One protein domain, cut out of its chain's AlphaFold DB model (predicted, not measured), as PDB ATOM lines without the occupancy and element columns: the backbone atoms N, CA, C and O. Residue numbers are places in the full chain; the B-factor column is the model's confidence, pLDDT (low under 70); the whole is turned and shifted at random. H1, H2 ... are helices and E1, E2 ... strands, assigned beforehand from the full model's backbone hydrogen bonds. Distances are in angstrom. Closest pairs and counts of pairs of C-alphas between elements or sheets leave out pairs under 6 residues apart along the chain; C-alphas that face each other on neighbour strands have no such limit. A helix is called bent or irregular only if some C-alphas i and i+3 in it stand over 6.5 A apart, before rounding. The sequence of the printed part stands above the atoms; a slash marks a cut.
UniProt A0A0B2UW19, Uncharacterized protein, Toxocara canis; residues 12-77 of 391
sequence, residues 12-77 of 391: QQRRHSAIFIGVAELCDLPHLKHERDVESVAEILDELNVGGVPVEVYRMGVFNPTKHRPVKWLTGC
ATOM      1  N   GLN A  12     127.808  62.700 122.259       59.62
ATOM      2  CA  GLN A  12     129.020  61.936 121.992       59.62
ATOM      3  C   GLN A  12     128.694  60.554 121.415       59.62
ATOM      4  O   GLN A  12     129.294  60.159 120.422       59.62
ATOM      5  N   GLN A  13     127.661  59.867 121.905       61.66
ATOM      6  CA  GLN A  13     127.224  58.592 121.328       61.66
ATOM      7  C   GLN A  13     126.690  58.748 119.890       61.66
ATOM      8  O   GLN A  13     126.940  57.889 119.045       61.66
ATOM      9  N   ARG A  14     126.025  59.870 119.565       65.69
ATOM     10  CA  ARG A  14     125.619  60.201 118.181       65.69
ATOM     11  C   ARG A  14     126.810  60.398 117.249       65.69
ATOM     12  O   ARG A  14     126.728  60.013 116.087       65.69
ATOM     13  N   ARG A  15     127.916  60.967 117.740       67.25
ATOM     14  CA  ARG A  15     129.139  61.153 116.943       67.25
ATOM     15  C   ARG A  15     129.822  59.831 116.594       67.25
ATOM     16  O   ARG A  15     130.592  59.829 115.650       67.25
ATOM     17  N   HIS A  16     129.535  58.747 117.320       77.56
ATOM     18  CA  HIS A  16     130.196  57.441 117.190       77.56
ATOM     19  C   HIS A  16     129.328  56.376 116.500       77.56
ATOM     20  O   HIS A  16     129.718  55.209 116.414       77.56
ATOM     21  N   SER A  17     128.152  56.767 116.001       82.25
ATOM     22  CA  SER A  17     127.191  55.853 115.391       82.25
ATOM     23  C   SER A  17     126.981  56.127 113.908       82.25
ATOM     24  O   SER A  17     126.814  57.288 113.533       82.25
ATOM     25  N   ALA A  18     126.880  55.078 113.092       83.44
ATOM     26  CA  ALA A  18     126.340  55.180 111.738       83.44
ATOM     27  C   ALA A  18     124.939  54.559 111.680       83.44
ATOM     28  O   ALA A  18     124.598  53.680 112.475       83.44
ATOM     29  N   ILE A  19     124.117  55.037 110.746       86.81
ATOM     30  CA  ILE A  19     122.761  54.533 110.527       86.81
ATOM     31  C   ILE A  19     122.676  54.026 109.090       86.81
ATOM     32  O   ILE A  19     122.858  54.801 108.153       86.81
ATOM     33  N   PHE A  20     122.370  52.744 108.933       84.88
ATOM     34  CA  PHE A  20     122.118  52.109 107.646       84.88
ATOM     35  C   PHE A  20     120.610  52.031 107.408       84.88
ATOM     36  O   PHE A  20     119.852  51.573 108.267       84.88
ATOM     37  N   ILE A  21     120.166  52.495 106.244       86.31
ATOM     38  CA  ILE A  21     118.759  52.489 105.828       86.31
ATOM     39  C   ILE A  21     118.623  51.504 104.665       86.31
ATOM     40  O   ILE A  21     119.488  51.467 103.797       86.31
ATOM     41  N   GLY A  22     117.543  50.719 104.646       83.88
ATOM     42  CA  GLY A  22     117.263  49.767 103.562       83.88
ATOM     43  C   GLY A  22     117.797  48.348 103.781       83.88
ATOM     44  O   GLY A  22     117.719  47.534 102.871       83.88
ATOM     45  N   VAL A  23     118.292  48.022 104.980       84.06
ATOM     46  CA  VAL A  23     118.673  46.643 105.324       84.06
ATOM     47  C   VAL A  23     117.410  45.783 105.418       84.06
ATOM     48  O   VAL A  23     116.514  46.072 106.226       84.06
ATOM     49  N   ALA A  24     117.334  44.735 104.591       81.00
ATOM     50  CA  ALA A  24     116.190  43.830 104.521       81.00
ATOM     51  C   ALA A  24     115.814  43.299 105.917       81.00
ATOM     52  O   ALA A  24     116.684  42.994 106.735       81.00
ATOM     53  N   GLU A  25     114.514  43.253 106.224       75.38
ATOM     54  CA  GLU A  25     114.036  42.643 107.468       75.38
ATOM     55  C   GLU A  25     113.784  41.159 107.225       75.38
ATOM     56  O   GLU A  25     112.985  40.796 106.365       75.38
ATOM     57  N   LEU A  26     114.457  40.306 107.995       71.12
ATOM     58  CA  LEU A  26     114.202  38.872 108.004       71.12
ATOM     59  C   LEU A  26     113.252  38.495 109.148       71.12
ATOM     60  O   LEU A  26     113.371  38.961 110.289       71.12
ATOM     61  N   CYS A  27     112.294  37.624 108.833       73.50
ATOM     62  CA  CYS A  27     111.230  37.168 109.732       73.50
ATOM     63  C   CYS A  27     111.666  36.045 110.695       73.50
ATOM     64  O   CYS A  27     110.829  35.259 111.129       73.50
ATOM     65  N   ASP A  28     112.950  35.953 111.043       74.69
ATOM     66  CA  ASP A  28     113.469  34.835 111.842       74.69
ATOM     67  C   ASP A  28     113.218  34.979 113.350       74.69
ATOM     68  O   ASP A  28     112.707  35.991 113.835       74.69
ATOM     69  N   LEU A  29     113.615  33.962 114.121       74.31
ATOM     70  CA  LEU A  29     113.617  34.008 115.581       74.31
ATOM     71  C   LEU A  29     114.590  35.080 116.118       74.31
ATOM     72  O   LEU A  29     115.658  35.292 115.543       74.31
ATOM     73  N   PRO A  30     114.266  35.738 117.249       71.69
ATOM     74  CA  PRO A  30     114.995  36.905 117.757       71.69
ATOM     75  C   PRO A  30     116.490  36.664 118.017       71.69
ATOM     76  O   PRO A  30     117.278  37.591 117.863       71.69
ATOM     77  N   HIS A  31     116.890  35.438 118.355       69.19
ATOM     78  CA  HIS A  31     118.290  35.091 118.629       69.19
ATOM     79  C   HIS A  31     119.152  35.045 117.355       69.19
ATOM     80  O   HIS A  31     120.314  35.426 117.397       69.19
ATOM     81  N   LEU A  32     118.565  34.665 116.215       74.44
ATOM     82  CA  LEU A  32     119.243  34.590 114.912       74.44
ATOM     83  C   LEU A  32     119.298  35.946 114.190       74.44
ATOM     84  O   LEU A  32     120.080  36.127 113.260       74.44
ATOM     85  N   LYS A  33     118.475  36.919 114.612       76.31
ATOM     86  CA  LYS A  33     118.432  38.252 113.987       76.31
ATOM     87  C   LYS A  33     119.698  39.056 114.230       76.31
ATOM     88  O   LYS A  33     120.149  39.746 113.325       76.31
ATOM     89  N   HIS A  34     120.251  38.991 115.440       80.62
ATOM     90  CA  HIS A  34     121.424  39.790 115.782       80.62
ATOM     91  C   HIS A  34     122.655  39.344 114.989       80.62
ATOM     92  O   HIS A  34     123.344  40.182 114.421       80.62
ATOM     93  N   GLU A  35     122.880  38.034 114.891       81.12
ATOM     94  CA  GLU A  35     124.012  37.457 114.162       81.12
ATOM     95  C   GLU A  35     123.959  37.816 112.669       81.12
ATOM     96  O   GLU A  35     124.928  38.340 112.130       81.12
ATOM     97  N   ARG A  36     122.784  37.696 112.034       81.62
ATOM     98  CA  ARG A  36     122.614  38.093 110.628       81.62
ATOM     99  C   ARG A  36     122.668  39.595 110.374       81.62
ATOM    100  O   ARG A  36     123.166  40.009 109.328       81.62
ATOM    101  N   ASP A  37     122.159  40.425 111.285       82.50
ATOM    102  CA  ASP A  37     122.291  41.883 111.163       82.50
ATOM    103  C   ASP A  37     123.771  42.295 111.264       82.50
ATOM    104  O   ASP A  37     124.213  43.192 110.546       82.50
ATOM    105  N   VAL A  38     124.550  41.614 112.111       84.62
ATOM    106  CA  VAL A  38     126.003  41.802 112.210       84.62
ATOM    107  C   VAL A  38     126.708  41.334 110.933       84.62
ATOM    108  O   VAL A  38     127.536  42.082 110.422       84.62
ATOM    109  N   GLU A  39     126.355  40.172 110.376       86.19
ATOM    110  CA  GLU A  39     126.909  39.680 109.102       86.19
ATOM    111  C   GLU A  39     126.583  40.604 107.923       86.19
ATOM    112  O   GLU A  39     127.478  40.972 107.169       86.19
ATOM    113  N   SER A  40     125.331  41.053 107.800       85.94
ATOM    114  CA  SER A  40     124.904  41.952 106.715       85.94
ATOM    115  C   SER A  40     125.637  43.294 106.780       85.94
ATOM    116  O   SER A  40     126.020  43.864 105.761       85.94
ATOM    117  N   VAL A  41     125.851  43.822 107.990       83.00
ATOM    118  CA  VAL A  41     126.645  45.042 108.183       83.00
ATOM    119  C   VAL A  41     128.127  44.768 107.911       83.00
ATOM    120  O   VAL A  41     128.784  45.618 107.316       83.00
ATOM    121  N   ALA A  42     128.656  43.603 108.293       84.31
ATOM    122  CA  ALA A  42     130.037  43.222 108.012       84.31
ATOM    123  C   ALA A  42     130.312  43.103 106.504       84.31
ATOM    124  O   ALA A  42     131.345  43.588 106.059       84.31
ATOM    125  N   GLU A  43     129.379  42.560 105.719       86.00
ATOM    126  CA  GLU A  43     129.472  42.490 104.252       86.00
ATOM    127  C   GLU A  43     129.540  43.892 103.624       86.00
ATOM    128  O   GLU A  43     130.439  44.181 102.836       86.00
ATOM    129  N   ILE A  44     128.668  44.812 104.057       83.12
ATOM    130  CA  ILE A  44     128.703  46.217 103.613       83.12
ATOM    131  C   ILE A  44     130.037  46.880 103.997       83.12
ATOM    132  O   ILE A  44     130.594  47.675 103.239       83.12
ATOM    133  N   LEU A  45     130.565  46.592 105.189       82.81
ATOM    134  CA  LEU A  45     131.833  47.161 105.648       82.81
ATOM    135  C   LEU A  45     133.041  46.586 104.901       82.81
ATOM    136  O   LEU A  45     133.982  47.341 104.638       82.81
ATOM    137  N   ASP A  46     133.004  45.307 104.539       83.94
ATOM    138  CA  ASP A  46     134.024  44.643 103.726       83.94
ATOM    139  C   ASP A  46     134.035  45.197 102.294       83.94
ATOM    140  O   ASP A  46     135.091  45.577 101.787       83.94
ATOM    141  N   GLU A  47     132.859  45.419 101.696       82.38
ATOM    142  CA  GLU A  47     132.728  46.096 100.397       82.38
ATOM    143  C   GLU A  47     133.294  47.531 100.441       82.38
ATOM    144  O   GLU A  47     133.967  48.000  99.516       82.38
ATOM    145  N   LEU A  48     133.099  48.233 101.562       77.31
ATOM    146  CA  LEU A  48     133.688  49.553 101.811       77.31
ATOM    147  C   LEU A  48     135.171  49.488 102.251       77.31
ATOM    148  O   LEU A  48     135.817  50.537 102.421       77.31
ATOM    149  N   ASN A  49     135.728  48.282 102.408       81.81
ATOM    150  CA  ASN A  49     137.076  47.958 102.884       81.81
ATOM    151  C   ASN A  49     137.398  48.549 104.275       81.81
ATOM    152  O   ASN A  49     138.553  48.877 104.578       81.81
ATOM    153  N   VAL A  50     136.393  48.849 105.102       78.62
ATOM    154  CA  VAL A  50     136.569  49.558 106.381       78.62
ATOM    155  C   VAL A  50     136.882  48.539 107.473       78.62
ATOM    156  O   VAL A  50     136.002  47.842 107.961       78.62
ATOM    157  N   GLY A  51     138.148  48.467 107.889       69.06
ATOM    158  CA  GLY A  51     138.567  47.567 108.963       69.06
ATOM    159  C   GLY A  51     138.040  48.015 110.329       69.06
ATOM    160  O   GLY A  51     138.427  49.073 110.829       69.06
ATOM    161  N   GLY A  52     137.190  47.200 110.952       68.12
ATOM    162  CA  GLY A  52     136.750  47.389 112.333       68.12
ATOM    163  C   GLY A  52     135.645  46.419 112.740       68.12
ATOM    164  O   GLY A  52     134.748  46.121 111.958       68.12
ATOM    165  N   VAL A  53     135.727  45.919 113.973       69.69
ATOM    166  CA  VAL A  53     134.724  45.014 114.548       69.69
ATOM    167  C   VAL A  53     133.600  45.861 115.160       69.69
ATOM    168  O   VAL A  53     133.905  46.797 115.909       69.69
ATOM    169  N   PRO A  54     132.319  45.588 114.844       72.25
ATOM    170  CA  PRO A  54     131.192  46.277 115.467       72.25
ATOM    171  C   PRO A  54     131.225  46.110 116.990       72.25
ATOM    172  O   PRO A  54     131.420  45.004 117.480       72.25
ATOM    173  N   VAL A  55     131.019  47.205 117.735       79.12
ATOM    174  CA  VAL A  55     130.868  47.129 119.200       79.12
ATOM    175  C   VAL A  55     129.439  46.715 119.539       79.12
ATOM    176  O   VAL A  55     129.243  45.779 120.302       79.12
ATOM    177  N   GLU A  56     128.448  47.363 118.919       83.69
ATOM    178  CA  GLU A  56     127.031  47.008 119.044       83.69
ATOM    179  C   GLU A  56     126.266  47.339 117.750       83.69
ATOM    180  O   GLU A  56     126.512  48.367 117.106       83.69
ATOM    181  N   VAL A  57     125.312  46.478 117.384       85.31
ATOM    182  CA  VAL A  57     124.386  46.653 116.250       85.31
ATOM    183  C   VAL A  57     122.965  46.429 116.751       85.31
ATOM    184  O   VAL A  57     122.661  45.378 117.317       85.31
ATOM    185  N   TYR A  58     122.079  47.404 116.542       87.25
ATOM    186  CA  TYR A  58     120.668  47.275 116.903       87.25
ATOM    187  C   TYR A  58     119.750  48.015 115.924       87.25
ATOM    188  O   TYR A  58     120.098  49.056 115.364       87.25
ATOM    189  N   ARG A  59     118.538  47.491 115.714       86.44
ATOM    190  CA  ARG A  59     117.514  48.142 114.880       86.44
ATOM    191  C   ARG A  59     116.761  49.199 115.673       86.44
ATOM    192  O   ARG A  59     116.354  48.961 116.808       86.44
ATOM    193  N   MET A  60     116.547  50.362 115.067       87.38
ATOM    194  CA  MET A  60     115.789  51.445 115.688       87.38
ATOM    195  C   MET A  60     114.319  51.411 115.258       87.38
ATOM    196  O   MET A  60     114.009  51.272 114.077       87.38
ATOM    197  N   GLY A  61     113.414  51.610 116.220       85.81
ATOM    198  CA  GLY A  61     111.978  51.780 115.979       85.81
ATOM    199  C   GLY A  61     111.120  50.530 116.207       85.81
ATOM    200  O   GLY A  61     111.606  49.401 116.323       85.81
ATOM    201  N   VAL A  62     109.806  50.756 116.279       81.38
ATOM    202  CA  VAL A  62     108.789  49.712 116.488       81.38
ATOM    203  C   VAL A  62     108.725  48.802 115.264       81.38
ATOM    204  O   VAL A  62     108.740  49.289 114.134       81.38
ATOM    205  N   PHE A  63     108.675  47.487 115.489       78.38
ATOM    206  CA  PHE A  63     108.600  46.500 114.412       78.38
ATOM    207  C   PHE A  63     107.356  46.737 113.553       78.38
ATOM    208  O   PHE A  63     106.234  46.713 114.057       78.38
ATOM    209  N   ASN A  64     107.572  46.970 112.260       80.94
ATOM    210  CA  ASN A  64     106.512  47.057 111.271       80.94
ATOM    211  C   ASN A  64     106.945  46.265 110.029       80.94
ATOM    212  O   ASN A  64     107.822  46.736 109.307       80.94
ATOM    213  N   PRO A  65     106.307  45.123 109.727       78.38
ATOM    214  CA  PRO A  65     106.723  44.245 108.632       78.38
ATOM    215  C   PRO A  65     106.605  44.889 107.241       78.38
ATOM    216  O   PRO A  65     107.140  44.365 106.273       78.38
ATOM    217  N   THR A  66     105.912  46.026 107.121       80.44
ATOM    218  CA  THR A  66     105.756  46.755 105.850       80.44
ATOM    219  C   THR A  66     106.823  47.827 105.617       80.44
ATOM    220  O   THR A  66     106.851  48.431 104.545       80.44
ATOM    221  N   LYS A  67     107.690  48.111 106.601       83.12
ATOM    222  CA  LYS A  67     108.690  49.184 106.518       83.12
ATOM    223  C   LYS A  67     110.041  48.724 107.056       83.12
ATOM    224  O   LYS A  67     110.153  48.351 108.218       83.12
ATOM    225  N   HIS A  68     111.085  48.855 106.242       84.00
ATOM    226  CA  HIS A  68     112.456  48.577 106.668       84.00
ATOM    227  C   HIS A  68     112.891  49.527 107.784       84.00
ATOM    228  O   HIS A  68     112.903  50.749 107.601       84.00
ATOM    229  N   ARG A  69     113.279  48.974 108.937       86.88
ATOM    230  CA  ARG A  69     113.830  49.774 110.031       86.88
ATOM    231  C   ARG A  69     115.301  50.112 109.804       86.88
ATOM    232  O   ARG A  69     116.059  49.255 109.348       86.88
ATOM    233  N   PRO A  70     115.725  51.331 110.176       86.38
ATOM    234  CA  PRO A  70     117.130  51.688 110.165       86.38
ATOM    235  C   PRO A  70     117.912  50.856 111.187       86.38
ATOM    236  O   PRO A  70     117.487  50.682 112.335       86.38
ATOM    237  N   VAL A  71     119.077  50.371 110.769       86.56
ATOM    238  CA  VAL A  71     120.039  49.677 111.627       86.56
ATOM    239  C   VAL A  71     121.027  50.716 112.133       86.56
ATOM    240  O   VAL A  71     121.688  51.387 111.338       86.56
ATOM    241  N   LYS A  72     121.117  50.886 113.452       84.88
ATOM    242  CA  LYS A  72     122.125  51.738 114.071       84.88
ATOM    243  C   LYS A  72     123.298  50.880 114.512       84.88
ATOM    244  O   LYS A  72     123.134  49.854 115.168       84.88
ATOM    245  N   TRP A  73     124.479  51.341 114.151       83.19
ATOM    246  CA  TRP A  73     125.737  50.681 114.427       83.19
ATOM    247  C   TRP A  73     126.624  51.603 115.250       83.19
ATOM    248  O   TRP A  73     126.804  52.769 114.894       83.19
ATOM    249  N   LEU A  74     127.149  51.094 116.362       79.50
ATOM    250  CA  LEU A  74     128.063  51.812 117.242       79.50
ATOM    251  C   LEU A  74     129.503  51.388 116.954       79.50
ATOM    252  O   LEU A  74     129.869  50.216 117.071       79.50
ATOM    253  N   THR A  75     130.324  52.372 116.589       70.81
ATOM    254  CA  THR A  75     131.744  52.180 116.290       70.81
ATOM    255  C   THR A  75     132.614  52.640 117.443       70.81
ATOM    256  O   THR A  75     132.395  53.698 118.037       70.81
ATOM    257  N   GLY A  76     133.667  51.875 117.731       69.06
ATOM    258  CA  GLY A  76     134.786  52.399 118.507       69.06
ATOM    259  C   GLY A  76     135.443  53.574 117.770       69.06
ATOM    260  O   GLY A  76     135.421  53.636 116.540       69.06
ATOM    261  N   CYS A  77     136.076  54.490 118.512       50.34
ATOM    262  CA  CYS A  77     136.645  55.767 118.038       50.34
ATOM    263  C   CYS A  77     137.566  55.704 116.798       50.34
ATOM    264  O   CYS A  77     137.932  56.743 116.261       50.34
TER     265      CYS A  77
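Overview. This is residues 12 to 77 of the 391 residues of an uncharacterized protein of Toxocara canis (UniProt A0A0B2UW19). A small antiparallel slab of three short strands has one long helix, H2, running across one face, while no named helix covers the other. The short H1 lies off the sheet, just before E1, and the long loop of residues 60 to 70 between E2 and E3 holds one end of the domain's longest reach. The 66 printed residues include two named helices and three named strands, in the order H1 E1 H2 E2 E3; the sheet's order is E1 E3 E2, and the class is mixed, helices and strands. The whole is compact, with a radius of gyration of the C-alphas of 12.0 A and spans of 33 by 24 by 20 A.

Arrangement. In the sheet, E3, residues 71 to 74, is the inner strand between the edge strands E1, residues 17 to 20, and E2, residues 56 to 59. E1 and E3 are antiparallel at 157 degrees, with N 20 and O 71 2.8 A apart, within hydrogen-bond range. E2 and E3 form a hairpin, antiparallel at 160 degrees, with N 72 and O 58 within range at 2.8 A. H2, residues 30 to 47, is on the sheet at a height of 9.5 A, over E3 and E2, in two layers, a helix on one face of a sheet. It runs across the strands, at 71 degrees to E2 on the local plane; their closest C-alphas, of Val 38 and Val 57, are 6.5 A apart. E1, H2 and E2 make a split strand-helix-strand unit, two strands running the same way with E3 between them, and its crossover is right-handed. H1, residues 12 to 15, is not on the sheet and is apart from H2 and E2. In H2, 12 of 14 O i to N i+4 pairs are within hydrogen-bond range; H1 is too short for such a pair.

Along the chain. H1 begins at C-alpha 12, (129.020, 61.936, 121.992), and is 5.1 A long. E1 and E3 are each 10.0 A long and E2 10.4 A. H2 spans 26.5 A, from C-alpha 30 at (114.995, 36.905, 117.757) to C-alpha 47; it is neither bent nor irregular, but only just: C-alphas 31 and 34 are 6.3 A apart. E3 ends at C-alpha 74, (128.063, 51.812, 117.242).

Size, cuts and confidence. The two C-alphas farthest apart, of Thr 66 and Cys 77, are 34.4 A apart. The printed part has no cut, and the link E2 to E3, 11 residues, is long. The mean pLDDT of the printed part is 78.9; residues 12 to 15, 31, 51 to 53 and 76 to 77 are under 70.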